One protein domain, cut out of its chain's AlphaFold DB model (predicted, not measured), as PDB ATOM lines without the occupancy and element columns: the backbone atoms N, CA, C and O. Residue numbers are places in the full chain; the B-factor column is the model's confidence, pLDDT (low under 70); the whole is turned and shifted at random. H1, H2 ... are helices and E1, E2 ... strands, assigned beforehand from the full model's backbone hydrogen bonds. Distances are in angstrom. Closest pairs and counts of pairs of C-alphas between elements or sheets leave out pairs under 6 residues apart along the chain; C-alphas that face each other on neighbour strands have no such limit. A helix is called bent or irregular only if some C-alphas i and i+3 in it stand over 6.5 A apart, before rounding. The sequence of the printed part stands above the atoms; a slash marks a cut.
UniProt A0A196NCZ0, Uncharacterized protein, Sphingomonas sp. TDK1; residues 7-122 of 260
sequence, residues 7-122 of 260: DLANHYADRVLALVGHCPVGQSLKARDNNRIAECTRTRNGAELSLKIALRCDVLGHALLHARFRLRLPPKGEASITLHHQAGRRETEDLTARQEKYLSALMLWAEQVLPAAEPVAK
ATOM      1  N   ASP A   7     240.424 205.393 317.623       64.56
ATOM      2  CA  ASP A   7     241.231 206.154 318.587       64.56
ATOM      3  C   ASP A   7     241.089 207.677 318.410       64.56
ATOM      4  O   ASP A   7     240.829 208.400 319.367       64.56
ATOM      5  N   LEU A   8     241.124 208.194 317.173       61.78
ATOM      6  CA  LEU A   8     241.099 209.646 316.937       61.78
ATOM      7  C   LEU A   8     239.722 210.281 317.220       61.78
ATOM      8  O   LEU A   8     239.635 211.387 317.759       61.78
ATOM      9  N   ALA A   9     238.643 209.573 316.866       62.56
ATOM     10  CA  ALA A   9     237.266 209.980 317.149       62.56
ATOM     11  C   ALA A   9     236.998 210.136 318.637       62.56
ATOM     12  O   ALA A   9     236.538 211.192 319.076       62.56
ATOM     13  N   ASN A  10     237.381 209.121 319.399       67.69
ATOM     14  CA  ASN A  10     237.251 209.125 320.842       67.69
ATOM     15  C   ASN A  10     238.211 210.128 321.494       67.69
ATOM     16  O   ASN A  10     237.804 210.842 322.405       67.69
ATOM     17  N   HIS A  11     239.434 210.278 320.975       75.62
ATOM     18  CA  HIS A  11     240.427 211.216 321.505       75.62
ATOM     19  C   HIS A  11     239.951 212.676 321.505       75.62
ATOM     20  O   HIS A  11     240.237 213.431 322.435       75.62
ATOM     21  N   TYR A  12     239.218 213.097 320.468       77.88
ATOM     22  CA  TYR A  12     238.694 214.465 320.370       77.88
ATOM     23  C   TYR A  12     237.229 214.606 320.801       77.88
ATOM     24  O   TYR A  12     236.750 215.740 320.872       77.88
ATOM     25  N   ALA A  13     236.517 213.511 321.087       75.31
ATOM     26  CA  ALA A  13     235.072 213.519 321.328       75.31
ATOM     27  C   ALA A  13     234.656 214.525 322.411       75.31
ATOM     28  O   ALA A  13     233.822 215.392 322.147       75.31
ATOM     29  N   ASP A  14     235.286 214.474 323.586       80.31
ATOM     30  CA  ASP A  14     234.948 215.349 324.717       80.31
ATOM     31  C   ASP A  14     235.182 216.829 324.399       80.31
ATOM     32  O   ASP A  14     234.355 217.688 324.705       80.31
ATOM     33  N   ARG A  15     236.285 217.130 323.703       86.00
ATOM     34  CA  ARG A  15     236.649 218.493 323.285       86.00
ATOM     35  C   ARG A  15     235.653 219.047 322.270       86.00
ATOM     36  O   ARG A  15     235.209 220.191 322.368       86.00
ATOM     37  N   VAL A  16     235.249 218.214 321.312       83.56
ATOM     38  CA  VAL A  16     234.242 218.558 320.300       83.56
ATOM     39  C   VAL A  16     232.876 218.769 320.951       83.56
ATOM     40  O   VAL A  16     232.195 219.738 320.618       83.56
ATOM     41  N   LEU A  17     232.479 217.901 321.886       82.00
ATOM     42  CA  LEU A  17     231.229 218.028 322.638       82.00
ATOM     43  C   LEU A  17     231.197 219.324 323.452       82.00
ATOM     44  O   LEU A  17     230.196 220.041 323.397       82.00
ATOM     45  N   ALA A  18     232.292 219.659 324.138       85.50
ATOM     46  CA  ALA A  18     232.421 220.907 324.883       85.50
ATOM     47  C   ALA A  18     232.260 222.130 323.964       85.50
ATOM     48  O   ALA A  18     231.412 222.989 324.212       85.50
ATOM     49  N   LEU A  19     232.991 222.170 322.845       87.62
ATOM     50  CA  LEU A  19     232.912 223.254 321.861       87.62
ATOM     51  C   LEU A  19     231.519 223.408 321.241       87.62
ATOM     52  O   LEU A  19     231.006 224.519 321.115       87.62
ATOM     53  N   VAL A  20     230.882 222.296 320.876       85.00
ATOM     54  CA  VAL A  20     229.511 222.305 320.352       85.00
ATOM     55  C   VAL A  20     228.507 222.763 321.409       85.00
ATOM     56  O   VAL A  20     227.516 223.412 321.061       85.00
ATOM     57  N   GLY A  21     228.758 222.468 322.686       82.50
ATOM     58  CA  GLY A  21     227.956 222.939 323.813       82.50
ATOM     59  C   GLY A  21     227.815 224.462 323.853       82.50
ATOM     60  O   GLY A  21     226.734 224.957 324.169       82.50
ATOM     61  N   HIS A  22     228.850 225.196 323.435       85.38
ATOM     62  CA  HIS A  22     228.830 226.659 323.346       85.38
ATOM     63  C   HIS A  22     228.033 227.202 322.151       85.38
ATOM     64  O   HIS A  22     227.669 228.373 322.147       85.38
ATOM     65  N   CYS A  23     227.736 226.383 321.139       87.19
ATOM     66  CA  CYS A  23     227.048 226.830 319.933       87.19
ATOM     67  C   CYS A  23     225.521 226.843 320.122       87.19
ATOM     68  O   CYS A  23     224.923 225.777 320.331       87.19
ATOM     69  N   PRO A  24     224.850 228.001 319.976       87.75
ATOM     70  CA  PRO A  24     223.396 228.068 320.074       87.75
ATOM     71  C   PRO A  24     222.709 227.351 318.904       87.75
ATOM     72  O   PRO A  24     223.200 227.333 317.773       87.75
ATOM     73  N   VAL A  25     221.542 226.752 319.168       86.69
ATOM     74  CA  VAL A  25     220.748 226.059 318.141       86.69
ATOM     75  C   VAL A  25     220.253 227.064 317.097       86.69
ATOM     76  O   VAL A  25     219.638 228.066 317.437       86.69
ATOM     77  N   GLY A  26     220.485 226.772 315.815       83.12
ATOM     78  CA  GLY A  26     220.101 227.635 314.692       83.12
ATOM     79  C   GLY A  26     221.130 228.716 314.345       83.12
ATOM     80  O   GLY A  26     220.954 229.426 313.355       83.12
ATOM     81  N   GLN A  27     222.216 228.817 315.110       87.56
ATOM     82  CA  GLN A  27     223.275 229.803 314.910       87.56
ATOM     83  C   GLN A  27     224.611 229.123 314.581       87.56
ATOM     84  O   GLN A  27     224.768 227.898 314.659       87.56
ATOM     85  N   SER A  28     225.560 229.946 314.150       88.38
ATOM     86  CA  SER A  28     226.940 229.583 313.872       88.38
ATOM     87  C   SER A  28     227.888 230.466 314.674       88.38
ATOM     88  O   SER A  28     227.755 231.689 314.639       88.38
ATOM     89  N   LEU A  29     228.862 229.851 315.337       92.38
ATOM     90  CA  LEU A  29     230.030 230.529 315.893       92.38
ATOM     91  C   LEU A  29     231.172 230.400 314.895       92.38
ATOM     92  O   LEU A  29     231.469 229.294 314.440       92.38
ATOM     93  N   LYS A  30     231.822 231.509 314.548       92.12
ATOM     94  CA  LYS A  30     232.921 231.500 313.584       92.12
ATOM     95  C   LYS A  30     234.062 232.378 314.063       92.12
ATOM     96  O   LYS A  30     233.880 233.565 314.296       92.12
ATOM     97  N   ALA A  31     235.251 231.796 314.110       91.94
ATOM     98  CA  ALA A  31     236.496 232.492 314.374       91.94
ATOM     99  C   ALA A  31     237.467 232.276 313.210       91.94
ATOM    100  O   ALA A  31     237.534 231.197 312.609       91.94
ATOM    101  N   ARG A  32     238.226 233.317 312.875       91.06
ATOM    102  CA  ARG A  32     239.235 233.281 311.817       91.06
ATOM    103  C   ARG A  32     240.468 234.051 312.261       91.06
ATOM    104  O   ARG A  32     240.347 235.169 312.739       91.06
ATOM    105  N   ASP A  33     241.632 233.471 312.015       88.25
ATOM    106  CA  ASP A  33     242.926 234.127 312.179       88.25
ATOM    107  C   ASP A  33     243.832 233.709 311.024       88.25
ATOM    108  O   ASP A  33     244.158 232.533 310.928       88.25
ATOM    109  N   ASN A  34     244.218 234.651 310.154       83.00
ATOM    110  CA  ASN A  34     245.143 234.465 309.028       83.00
ATOM    111  C   ASN A  34     244.912 233.173 308.213       83.00
ATOM    112  O   ASN A  34     244.160 233.169 307.233       83.00
ATOM    113  N   ASN A  35     245.552 232.076 308.624       83.19
ATOM    114  CA  ASN A  35     245.533 230.754 308.003       83.19
ATOM    115  C   ASN A  35     244.618 229.721 308.693       83.19
ATOM    116  O   ASN A  35     244.516 228.605 308.193       83.19
ATOM    117  N   ARG A  36     243.962 230.055 309.807       88.06
ATOM    118  CA  ARG A  36     243.100 229.183 310.621       88.06
ATOM    119  C   ARG A  36     241.648 229.651 310.600       88.06
ATOM    120  O   ARG A  36     241.359 230.847 310.660       88.06
ATOM    121  N   ILE A  37     240.721 228.701 310.538       89.12
ATOM    122  CA  ILE A  37     239.278 228.930 310.655       89.12
ATOM    123  C   ILE A  37     238.702 227.868 311.588       89.12
ATOM    124  O   ILE A  37     238.951 226.680 311.393       89.12
ATOM    125  N   ALA A  38     237.898 228.295 312.555       91.50
ATOM    126  CA  ALA A  38     237.048 227.428 313.353       91.50
ATOM    127  C   ALA A  38     235.600 227.876 313.163       91.50
ATOM    128  O   ALA A  38     235.287 229.060 313.271       91.50
ATOM    129  N   GLU A  39     234.723 226.937 312.839       91.88
ATOM    130  CA  GLU A  39     233.305 227.196 312.625       91.88
ATOM    131  C   GLU A  39     232.495 226.104 313.312       91.88
ATOM    132  O   GLU A  39     232.649 224.928 312.993       91.88
ATOM    133  N   CYS A  40     231.639 226.485 314.250       90.25
ATOM    134  CA  CYS A  40     230.695 225.584 314.886       90.25
ATOM    135  C   CYS A  40     229.281 225.955 314.450       90.25
ATOM    136  O   CYS A  40     228.901 227.121 314.492       90.25
ATOM    137  N   THR A  41     228.491 224.968 314.036       89.00
ATOM    138  CA  THR A  41     227.079 225.143 313.693       89.00
ATOM    139  C   THR A  41     226.240 224.130 314.447       89.00
ATOM    140  O   THR A  41     226.596 222.955 314.525       89.00
ATOM    141  N   ARG A  42     225.093 224.558 314.977       85.75
ATOM    142  CA  ARG A  42     224.164 223.657 315.662       85.75
ATOM    143  C   ARG A  42     222.773 223.752 315.061       85.75
ATOM    144  O   ARG A  42     222.250 224.826 314.785       85.75
ATOM    145  N   THR A  43     222.165 222.600 314.846       84.12
ATOM    146  CA  THR A  43     220.784 222.426 314.389       84.12
ATOM    147  C   THR A  43     219.992 221.671 315.451       84.12
ATOM    148  O   THR A  43     220.563 221.171 316.420       84.12
ATOM    149  N   ARG A  44     218.670 221.564 315.277       77.25
ATOM    150  CA  ARG A  44     217.818 220.780 316.188       77.25
ATOM    151  C   ARG A  44     218.215 219.298 316.254       77.25
ATOM    152  O   ARG A  44     218.075 218.699 317.309       77.25
ATOM    153  N   ASN A  45     218.757 218.750 315.163       74.69
ATOM    154  CA  ASN A  45     219.006 217.310 314.997       74.69
ATOM    155  C   ASN A  45     220.500 216.939 315.035       74.69
ATOM    156  O   ASN A  45     220.890 215.813 314.726       74.69
ATOM    157  N   GLY A  46     221.370 217.898 315.348       79.88
ATOM    158  CA  GLY A  46     222.807 217.667 315.338       79.88
ATOM    159  C   GLY A  46     223.620 218.943 315.309       79.88
ATOM    160  O   GLY A  46     223.089 220.045 315.175       79.88
ATOM    161  N   ALA A  47     224.926 218.781 315.400       82.94
ATOM    162  CA  ALA A  47     225.895 219.851 315.359       82.94
ATOM    163  C   ALA A  47     227.088 219.471 314.492       82.94
ATOM    164  O   ALA A  47     227.329 218.305 314.184       82.94
ATOM    165  N   GLU A  48     227.844 220.478 314.101       86.81
ATOM    166  CA  GLU A  48     229.044 220.310 313.313       86.81
ATOM    167  C   GLU A  48     230.094 221.324 313.737       86.81
ATOM    168  O   GLU A  48     229.821 222.524 313.756       86.81
ATOM    169  N   LEU A  49     231.300 220.833 313.999       86.69
ATOM    170  CA  LEU A  49     232.500 221.633 314.184       86.69
ATOM    171  C   LEU A  49     233.405 221.437 312.963       86.69
ATOM    172  O   LEU A  49     233.783 220.322 312.618       86.69
ATOM    173  N   SER A  50     233.765 222.522 312.294       87.75
ATOM    174  CA  SER A  50     234.662 222.544 311.144       87.75
ATOM    175  C   SER A  50     235.911 223.342 311.495       87.75
ATOM    176  O   SER A  50     235.848 224.555 311.691       87.75
ATOM    177  N   LEU A  51     237.058 222.674 311.492       85.94
ATOM    178  CA  LEU A  51     238.369 223.260 311.737       85.94
ATOM    179  C   LEU A  51     239.194 223.222 310.447       85.94
ATOM    180  O   LEU A  51     239.381 222.165 309.848       85.94
ATOM    181  N   LYS A  52     239.691 224.370 309.994       85.44
ATOM    182  CA  LYS A  52     240.521 224.484 308.787       85.44
ATOM    183  C   LYS A  52     241.828 225.189 309.106       85.44
ATOM    184  O   LYS A  52     241.814 226.220 309.773       85.44
ATOM    185  N   ILE A  53     242.932 224.682 308.572       82.00
ATOM    186  CA  ILE A  53     244.224 225.364 308.591       82.00
ATOM    187  C   ILE A  53     244.920 225.234 307.240       82.00
ATOM    188  O   ILE A  53     245.081 224.135 306.712       82.00
ATOM    189  N   ALA A  54     245.327 226.366 306.670       73.69
ATOM    190  CA  ALA A  54     246.164 226.406 305.480       73.69
ATOM    191  C   ALA A  54     247.624 226.202 305.898       73.69
ATOM    192  O   ALA A  54     248.213 227.029 306.600       73.69
ATOM    193  N   LEU A  55     248.193 225.081 305.475       69.75
ATOM    194  CA  LEU A  55     249.593 224.728 305.644       69.75
ATOM    195  C   LEU A  55     250.337 225.103 304.360       69.75
ATOM    196  O   LEU A  55     249.864 224.870 303.248       69.75
ATOM    197  N   ARG A  56     251.517 225.697 304.498       59.78
ATOM    198  CA  ARG A  56     252.432 225.881 303.371       59.78
ATOM    199  C   ARG A  56     253.296 224.622 303.286       59.78
ATOM    200  O   ARG A  56     253.948 224.277 304.269       59.78
ATOM    201  N   CYS A  57     253.244 223.908 302.167       51.84
ATOM    202  CA  CYS A  57     254.131 222.787 301.881       51.84
ATOM    203  C   CYS A  57     255.079 223.200 300.756       51.84
ATOM    204  O   CYS A  57     254.629 223.522 299.658       51.84
ATOM    205  N   ASP A  58     256.383 223.156 301.008       43.12
ATOM    206  CA  ASP A  58     257.388 223.569 300.019       43.12
ATOM    207  C   ASP A  58     257.462 222.614 298.809       43.12
ATOM    208  O   ASP A  58     258.004 222.975 297.772       43.12
ATOM    209  N   VAL A  59     256.870 221.416 298.918       46.03
ATOM    210  CA  VAL A  59     256.880 220.366 297.880       46.03
ATOM    211  C   VAL A  59     255.555 220.279 297.099       46.03
ATOM    212  O   VAL A  59     255.564 219.952 295.920       46.03
ATOM    213  N   LEU A  60     254.411 220.570 297.734       45.34
ATOM    214  CA  LEU A  60     253.060 220.403 297.152       45.34
ATOM    215  C   LEU A  60     252.284 221.726 296.986       45.34
ATOM    216  O   LEU A  60     251.137 221.713 296.547       45.34
ATOM    217  N   GLY A  61     252.872 222.868 297.358       52.81
ATOM    218  CA  GLY A  61     252.189 224.164 297.387       52.81
ATOM    219  C   GLY A  61     251.339 224.376 298.651       52.81
ATOM    220  O   GLY A  61     251.660 223.893 299.738       52.81
ATOM    221  N   HIS A  62     250.255 225.151 298.545       52.59
ATOM    222  CA  HIS A  62     249.320 225.356 299.657       52.59
ATOM    223  C   HIS A  62     248.534 224.062 299.933       52.59
ATOM    224  O   HIS A  62     247.767 223.614 299.087       52.59
ATOM    225  N   ALA A  63     248.704 223.477 301.117       60.66
ATOM    226  CA  ALA A  63     247.970 222.303 301.578       60.66
ATOM    227  C   ALA A  63     247.011 222.697 302.712       60.66
ATOM    228  O   ALA A  63     247.444 223.050 303.802       60.66
ATOM    229  N   LEU A  64     245.698 222.649 302.500       64.56
ATOM    230  CA  LEU A  64     244.709 222.858 303.564       64.56
ATOM    231  C   LEU A  64     244.416 221.535 304.267       64.56
ATOM    232  O   LEU A  64     243.945 220.568 303.661       64.56
ATOM    233  N   LEU A  65     244.621 221.530 305.576       70.69
ATOM    234  CA  LEU A  65     244.025 220.536 306.449       70.69
ATOM    235  C   LEU A  65     242.619 221.025 306.819       70.69
ATOM    236  O   LEU A  65     242.471 222.103 307.398       70.69
ATOM    237  N   HIS A  66     241.586 220.253 306.480       73.69
ATOM    238  CA  HIS A  66     240.202 220.537 306.865       73.69
ATOM    239  C   HIS A  66     239.630 219.361 307.661       73.69
ATOM    240  O   HIS A  66     239.241 218.343 307.110       73.69
ATOM    241  N   ALA A  67     239.523 219.517 308.974       73.50
ATOM    242  CA  ALA A  67     238.858 218.553 309.839       73.50
ATOM    243  C   ALA A  67     237.388 218.936 310.053       73.50
ATOM    244  O   ALA A  67     237.081 220.088 310.371       73.50
ATOM    245  N   ARG A  68     236.467 217.982 309.888       74.50
ATOM    246  CA  ARG A  68     235.030 218.189 310.092       74.50
ATOM    247  C   ARG A  68     234.481 217.142 311.057       74.50
ATOM    248  O   ARG A  68     234.433 215.959 310.765       74.50
ATOM    249  N   PHE A  69     234.013 217.593 312.204       72.62
ATOM    250  CA  PHE A  69     233.431 216.755 313.240       72.62
ATOM    251  C   PHE A  69     231.918 216.922 313.184       72.62
ATOM    252  O   PHE A  69     231.417 218.045 313.287       72.62
ATOM    253  N   ARG A  70     231.177 215.829 312.990       72.31
ATOM    254  CA  ARG A  70     229.713 215.843 312.950       72.31
ATOM    255  C   ARG A  70     229.164 215.092 314.157       72.31
ATOM    256  O   ARG A  70     229.462 213.925 314.377       72.31
ATOM    257  N   LEU A  71     228.311 215.766 314.916       69.38
ATOM    258  CA  LEU A  71     227.587 215.191 316.044       69.38
ATOM    259  C   LEU A  71     226.112 215.067 315.676       69.38
ATOM    260  O   LEU A  71     225.469 216.058 315.327       69.38
ATOM    261  N   ARG A  72     225.539 213.871 315.784       62.84
ATOM    262  CA  ARG A  72     224.081 213.692 315.712       62.84
ATOM    263  C   ARG A  72     223.507 213.771 317.128       62.84
ATOM    264  O   ARG A  72     223.987 213.086 318.021       62.84
ATOM    265  N   LEU A  73     222.478 214.591 317.342       57.53
ATOM    266  CA  LEU A  73     221.833 214.780 318.652       57.53
ATOM    267  C   LEU A  73     220.309 214.550 318.490       57.53
ATOM    268  O   LEU A  73     219.747 215.295 317.684       57.53
ATOM    269  N   PRO A  74     219.587 213.652 319.221       50.12
ATOM    270  CA  PRO A  74     219.971 212.521 320.104       50.12
ATOM    271  C   PRO A  74     219.154 211.198 319.817       50.12
ATOM    272  O   PRO A  74     218.421 211.170 318.828       50.12
ATOM    273  N   PRO A  75     219.205 210.107 320.644       49.12
ATOM    274  CA  PRO A  75     220.041 209.855 321.822       49.12
ATOM    275  C   PRO A  75     220.762 208.485 321.743       49.12
ATOM    276  O   PRO A  75     220.340 207.524 322.374       49.12
ATOM    277  N   LYS A  76     221.807 208.373 320.919       42.75
ATOM    278  CA  LYS A  76     222.855 207.314 320.942       42.75
ATOM    279  C   LYS A  76     223.909 207.523 319.838       42.75
ATOM    280  O   LYS A  76     224.735 206.656 319.599       42.75
ATOM    281  N   GLY A  77     223.834 208.642 319.113       45.53
ATOM    282  CA  GLY A  77     224.626 208.872 317.913       45.53
ATOM    283  C   GLY A  77     226.048 209.242 318.285       45.53
ATOM    284  O   GLY A  77     226.300 210.382 318.662       45.53
ATOM    285  N   GLU A  78     226.939 208.266 318.184       50.41
ATOM    286  CA  GLU A  78     228.384 208.437 318.264       50.41
ATOM    287  C   GLU A  78     228.833 209.640 317.421       50.41
ATOM    288  O   GLU A  78     228.318 209.898 316.324       50.41
ATOM    289  N   ALA A  79     229.768 210.416 317.964       49.22
ATOM    290  CA  ALA A  79     230.422 211.482 317.230       49.22
ATOM    291  C   ALA A  79     231.135 210.869 316.022       49.22
ATOM    292  O   ALA A  79     232.051 210.071 316.200       49.22
ATOM    293  N   SER A  80     230.743 211.230 314.800       52.62
ATOM    294  CA  SER A  80     231.492 210.810 313.619       52.62
ATOM    295  C   SER A  80     232.438 211.924 313.195       52.62
ATOM    296  O   SER A  80     232.048 213.073 312.956       52.62
ATOM    297  N   ILE A  81     233.723 211.592 313.136       53.12
ATOM    298  CA  ILE A  81     234.742 212.485 312.598       53.12
ATOM    299  C   ILE A  81     234.914 212.168 311.119       53.12
ATOM    300  O   ILE A  81     235.136 211.021 310.749       53.12
ATOM    301  N   THR A  82     234.851 213.193 310.273       54.50
ATOM    302  CA  THR A  82     235.223 213.094 308.863       54.50
ATOM    303  C   THR A  82     236.321 214.111 308.565       54.50
ATOM    304  O   THR A  82     236.124 215.325 308.650       54.50
ATOM    305  N   LEU A  83     237.506 213.632 308.205       52.53
ATOM    306  CA  LEU A  83     238.632 214.491 307.844       52.53
ATOM    307  C   LEU A  83     238.690 214.648 306.321       52.53
ATOM    308  O   LEU A  83     238.577 213.679 305.575       52.53
ATOM    309  N   HIS A  84     238.852 215.886 305.858       54.06
ATOM    310  CA  HIS A  84     238.964 216.233 304.447       54.06
ATOM    311  C   HIS A  84     240.338 216.867 304.163       54.06
ATOM    312  O   HIS A  84     240.735 217.866 304.765       54.06
ATOM    313  N   HIS A  85     241.069 216.316 303.193       48.41
ATOM    314  CA  HIS A  85     242.303 216.918 302.678       48.41
ATOM    315  C   HIS A  85     242.017 217.771 301.430       48.41
ATOM    316  O   HIS A  85     241.173 217.400 300.613       48.41
ATOM    317  N   GLN A  86     242.724 218.897 301.234       46.06
ATOM    318  CA  GLN A  86     242.488 219.829 300.109       46.06
ATOM    319  C   GLN A  86     242.723 219.249 298.706       46.06
ATOM    320  O   GLN A  86     242.323 219.874 297.731       46.06
ATOM    321  N   ALA A  87     243.275 218.039 298.587       47.12
ATOM    322  CA  ALA A  87     243.209 217.270 297.338       47.12
ATOM    323  C   ALA A  87     241.789 216.727 297.035       47.12
ATOM    324  O   ALA A  87     241.595 215.944 296.114       47.12
ATOM    325  N   GLY A  88     240.784 217.134 297.817       41.03
ATOM    326  CA  GLY A  88     239.476 217.502 297.294       41.03
ATOM    327  C   GLY A  88     238.630 216.372 296.731       41.03
ATOM    328  O   GLY A  88     238.023 216.599 295.690       41.03
ATOM    329  N   ARG A  89     238.558 215.206 297.399       45.19
ATOM    330  CA  ARG A  89     237.473 214.207 297.202       45.19
ATOM    331  C   ARG A  89     237.517 212.959 298.093       45.19
ATOM    332  O   ARG A  89     236.581 212.170 298.024       45.19
ATOM    333  N   ARG A  90     238.570 212.736 298.887       46.78
ATOM    334  CA  ARG A  90     238.713 211.510 299.694       46.78
ATOM    335  C   ARG A  90     238.609 211.812 301.185       46.78
ATOM    336  O   ARG A  90     239.312 212.687 301.687       46.78
ATOM    337  N   GLU A  91     237.700 211.107 301.847       55.53
ATOM    338  CA  GLU A  91     237.692 210.951 303.300       55.53
ATOM    339  C   GLU A  91     238.903 210.084 303.663       55.53
ATOM    340  O   GLU A  91     239.200 209.114 302.962       55.53
ATOM    341  N   THR A  92     239.661 210.482 304.681       54.91
ATOM    342  CA  THR A  92     240.810 209.705 305.165       54.91
ATOM    343  C   THR A  92     240.577 209.353 306.622       54.91
ATOM    344  O   THR A  92     240.273 210.239 307.422       54.91
ATOM    345  N   GLU A  93     240.713 208.073 306.952       52.22
ATOM    346  CA  GLU A  93     240.521 207.569 308.316       52.22
ATOM    347  C   GLU A  93     241.768 207.787 309.185       52.22
ATOM    348  O   GLU A  93     241.640 208.016 310.384       52.22
ATOM    349  N   ASP A  94     242.952 207.851 308.566       60.66
ATOM    350  CA  ASP A  94     244.226 208.034 309.260       60.66
ATOM    351  C   ASP A  94     244.835 209.421 309.012       60.66
ATOM    352  O   ASP A  94     244.759 209.987 307.912       60.66
ATOM    353  N   LEU A  95     245.497 209.955 310.039       65.25
ATOM    354  CA  LEU A  95     246.340 211.140 309.949       65.25
ATOM    355  C   LEU A  95     247.809 210.754 310.103       65.25
ATOM    356  O   LEU A  95     248.183 209.879 310.875       65.25
ATOM    357  N   THR A  96     248.687 211.473 309.411       73.31
ATOM    358  CA  THR A  96     250.110 211.452 309.772       73.31
ATOM    359  C   THR A  96     250.303 212.132 311.132       73.31
ATOM    360  O   THR A  96     249.630 213.123 311.423       73.31
ATOM    361  N   ALA A  97     251.301 211.712 311.918       76.81
ATOM    362  CA  ALA A  97     251.628 212.339 313.211       76.81
ATOM    363  C   ALA A  97     251.793 213.875 313.125       76.81
ATOM    364  O   ALA A  97     251.476 214.626 314.050       76.81
ATOM    365  N   ARG A  98     252.262 214.381 311.975       76.56
ATOM    366  CA  ARG A  98     252.358 215.821 311.706       76.56
ATOM    367  C   ARG A  98     250.981 216.483 311.572       76.56
ATOM    368  O   ARG A  98     250.789 217.577 312.099       76.56
ATOM    369  N   GLN A  99     250.042 215.861 310.861       76.44
ATOM    370  CA  GLN A  99     248.675 216.372 310.712       76.44
ATOM    371  C   GLN A  99     247.905 216.312 312.031       76.44
ATOM    372  O   GLN A  99     247.202 217.271 312.344       76.44
ATOM    373  N   GLU A 100     248.091 215.259 312.830       78.31
ATOM    374  CA  GLU A 100     247.521 215.177 314.180       78.31
ATOM    375  C   GLU A 100     247.993 216.338 315.047       78.31
ATOM    376  O   GLU A 100     247.169 217.040 315.623       78.31
ATOM    377  N   LYS A 101     249.299 216.634 315.047       83.31
ATOM    378  CA  LYS A 101     249.853 217.778 315.784       83.31
ATOM    379  C   LYS A 101     249.221 219.110 315.361       83.31
ATOM    380  O   LYS A 101     248.926 219.950 316.213       83.31
ATOM    381  N   TYR A 102     248.995 219.316 314.061       83.50
ATOM    382  CA  TYR A 102     248.297 220.511 313.574       83.50
ATOM    383  C   TYR A 102     246.826 220.533 313.994       83.50
ATOM    384  O   TYR A 102     246.333 221.592 314.380       83.50
ATOM    385  N   LEU A 103     246.138 219.391 313.960       83.69
ATOM    386  CA  LEU A 103     244.753 219.281 314.404       83.69
ATOM    387  C   LEU A 103     244.618 219.542 315.910       83.69
ATOM    388  O   LEU A 103     243.755 220.324 316.300       83.69
ATOM    389  N   SER A 104     245.500 218.986 316.746       87.31
ATOM    390  CA  SER A 104     245.515 219.238 318.192       87.31
ATOM    391  C   SER A 104     245.723 220.719 318.505       87.31
ATOM    392  O   SER A 104     245.021 221.276 319.351       87.31
ATOM    393  N   ALA A 105     246.659 221.372 317.805       89.31
ATOM    394  CA  ALA A 105     246.921 222.801 317.959       89.31
ATOM    395  C   ALA A 105     245.738 223.662 317.483       89.31
ATOM    396  O   ALA A 105     245.411 224.672 318.104       89.31
ATOM    397  N   LEU A 106     245.078 223.258 316.394       89.12
ATOM    398  CA  LEU A 106     243.904 223.946 315.868       89.12
ATOM    399  C   LEU A 106     242.687 223.785 316.787       89.12
ATOM    400  O   LEU A 106     241.945 224.745 316.966       89.12
ATOM    401  N   MET A 107     242.520 222.612 317.403       90.50
ATOM    402  CA  MET A 107     241.494 222.360 318.415       90.50
ATOM    403  C   MET A 107     241.725 223.223 319.660       90.50
ATOM    404  O   MET A 107     240.803 223.891 320.110       90.50
ATOM    405  N   LEU A 108     242.966 223.286 320.160       93.50
ATOM    406  CA  LEU A 108     243.312 224.122 321.317       93.50
ATOM    407  C   LEU A 108     243.034 225.604 321.047       93.50
ATOM    408  O   LEU A 108     242.513 226.317 321.897       93.50
ATOM    409  N   TRP A 109     243.361 226.071 319.844       94.12
ATOM    410  CA  TRP A 109     243.016 227.424 319.428       94.12
ATOM    411  C   TRP A 109     241.498 227.627 319.361       94.12
ATOM    412  O   TRP A 109     241.006 228.621 319.882       94.12
ATOM    413  N   ALA A 110     240.750 226.685 318.774       92.62
ATOM    414  CA  ALA A 110     239.293 226.761 318.672       92.62
ATOM    415  C   ALA A 110     238.615 226.858 320.052       92.62
ATOM    416  O   ALA A 110     237.695 227.655 320.210       92.62
ATOM    417  N   GLU A 111     239.108 226.116 321.048       93.81
ATOM    418  CA  GLU A 111     238.663 226.179 322.453       93.81
ATOM    419  C   GLU A 111     238.839 227.559 323.081       93.81
ATOM    420  O   GLU A 111     238.024 227.964 323.903       93.81
ATOM    421  N   GLN A 112     239.866 228.303 322.674       93.25
ATOM    422  CA  GLN A 112     240.114 229.648 323.186       93.25
ATOM    423  C   GLN A 112     239.228 230.697 322.507       93.25
ATOM    424  O   GLN A 112     238.801 231.649 323.156       93.25
ATOM    425  N   VAL A 113     238.961 230.548 321.205       93.88
ATOM    426  CA  VAL A 113     238.334 231.616 320.404       93.88
ATOM    427  C   VAL A 113     236.837 231.441 320.175       93.88
ATOM    428  O   VAL A 113     236.124 232.437 320.099       93.88
ATOM    429  N   LEU A 114     236.333 230.208 320.045       91.75
ATOM    430  CA  LEU A 114     234.918 229.975 319.740       91.75
ATOM    431  C   LEU A 114     233.976 230.397 320.874       91.75
ATOM    432  O   LEU A 114     232.954 230.998 320.549       91.75
ATOM    433  N   PRO A 115     234.281 230.160 322.167       90.94
ATOM    434  CA  PRO A 115     233.401 230.598 323.253       90.94
ATOM    435  C   PRO A 115     233.222 232.120 323.331       90.94
ATOM    436  O   PRO A 115     232.214 232.584 323.853       90.94
ATOM    437  N   ALA A 116     234.187 232.888 322.815       90.00
ATOM    438  CA  ALA A 116     234.147 234.348 322.767       90.00
ATOM    439  C   ALA A 116     233.601 234.904 321.437       90.00
ATOM    440  O   ALA A 116     233.471 236.118 321.293       90.00
ATOM    441  N   ALA A 117     233.315 234.050 320.448       90.75
ATOM    442  CA  ALA A 117     232.800 234.492 319.157       90.75
ATOM    443  C   ALA A 117     231.323 234.898 319.270       90.75
ATOM    444  O   ALA A 117     230.532 234.232 319.938       90.75
ATOM    445  N   GLU A 118     230.927 235.959 318.568       88.69
ATOM    446  CA  GLU A 118     229.520 236.348 318.506       88.69
ATOM    447  C   GLU A 118     228.714 235.335 317.671       88.69
ATOM    448  O   GLU A 118     229.112 234.999 316.548       88.69
ATOM    449  N   PRO A 119     227.575 234.834 318.183       87.69
ATOM    450  CA  PRO A 119     226.698 233.970 317.410       87.69
ATOM    451  C   PRO A 119     226.076 234.714 316.231       87.69
ATOM    452  O   PRO A 119     225.388 235.719 316.392       87.69
ATOM    453  N   VAL A 120     226.254 234.165 315.034       84.81
ATOM    454  CA  VAL A 120     225.624 234.676 313.815       84.81
ATOM    455  C   VAL A 120     224.520 233.716 313.398       84.81
ATOM    456  O   VAL A 120     224.675 232.498 313.509       84.81
ATOM    457  N   ALA A 121     223.393 234.236 312.907       77.94
ATOM    458  CA  ALA A 121     222.371 233.396 312.291       77.94
ATOM    459  C   ALA A 121     223.012 232.526 311.201       77.94
ATOM    460  O   ALA A 121     223.790 233.017 310.378       77.94
ATOM    461  N   LYS A 122     222.706 231.225 311.200       67.56
ATOM    462  CA  LYS A 122     223.250 230.325 310.186       67.56
ATOM    463  C   LYS A 122     222.822 230.838 308.813       67.56
ATOM    464  O   LYS A 122     221.626 230.893 308.530       67.56
TER     465      LYS A 122
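What this domain is: This is residues 7 to 122 of the 260 residues of an uncharacterized protein of Sphingomonas sp. TDK1 (UniProt A0A196NCZ0). A five-stranded antiparallel sheet forms a wall, with helices H1 and H2 packed over one face and no named helix over the other: two layers. The 116 printed residues hold H1, E1, E2, E3, E4, E5 and H2 in chain order; the strands form a meander, each the antiparallel neighbour of the one before. The class is mixed, and the whole is compact, with a radius of gyration of the C-alphas of 14.0 A and spans of 43 by 30 by 23 A.

How they stand to each other: The sheet runs E1 (residues 27 to 33), E2 (36 to 43), E3 (46 to 57), E4 (61 to 72), E5 (80 to 85), each a hairpin with the next. Within hydrogen-bond range are N 31 and O 38, 2.9 A, for E1 and E2; N 39 and O 50, 2.9 A, for E2 and E3; N 51 and O 67, 2.8 A, for E3 and E4; N 68 and O 82, 3.0 A, for E4 and E5. H2, residues 97 to 116, is on the sheet at a height of 8.6 A, its closest C-alphas to E2 being Ala 38 and Ala 110, 5.8 A. H1, residues 7 to 21, is on the same face at a height of 9.2 A and runs across the strands, at 76 degrees to E5 on the local plane. H1 touches H2 with residues 15 to 19 alone, closest at the C-alphas of Leu 19 and Glu 111, 6.5 A, at a shallow tilt of 12 degrees, the same way. O i to N i+4 pairs are within range in 9 of 11 for H1 and 14 of 16 for H2.

Where its parts are: H1 begins at C-alpha 7 (241.231, 206.154, 318.587) and spans 22.0 A; H2 spans 29.7 A, kinks by 29 degrees near residue 110 and ends at C-alpha 116 (234.147, 234.348, 322.767). H1 is irregular, with C-alphas 11 and 14 7.6 A apart, and H2 only just, with 112 and 115 6.8 A apart. E3 measures 34.5 A and E4 35.2 A.

The domain as a whole: The farthest C-alphas, Asp 58 and Pro 75, are 45.4 A apart. The printed part has no cut, and the link from E5 to H2 is long, 11 residues. Confidence is under 70 at residues 7 to 10, 55 to 64, 71 to 95 and 122.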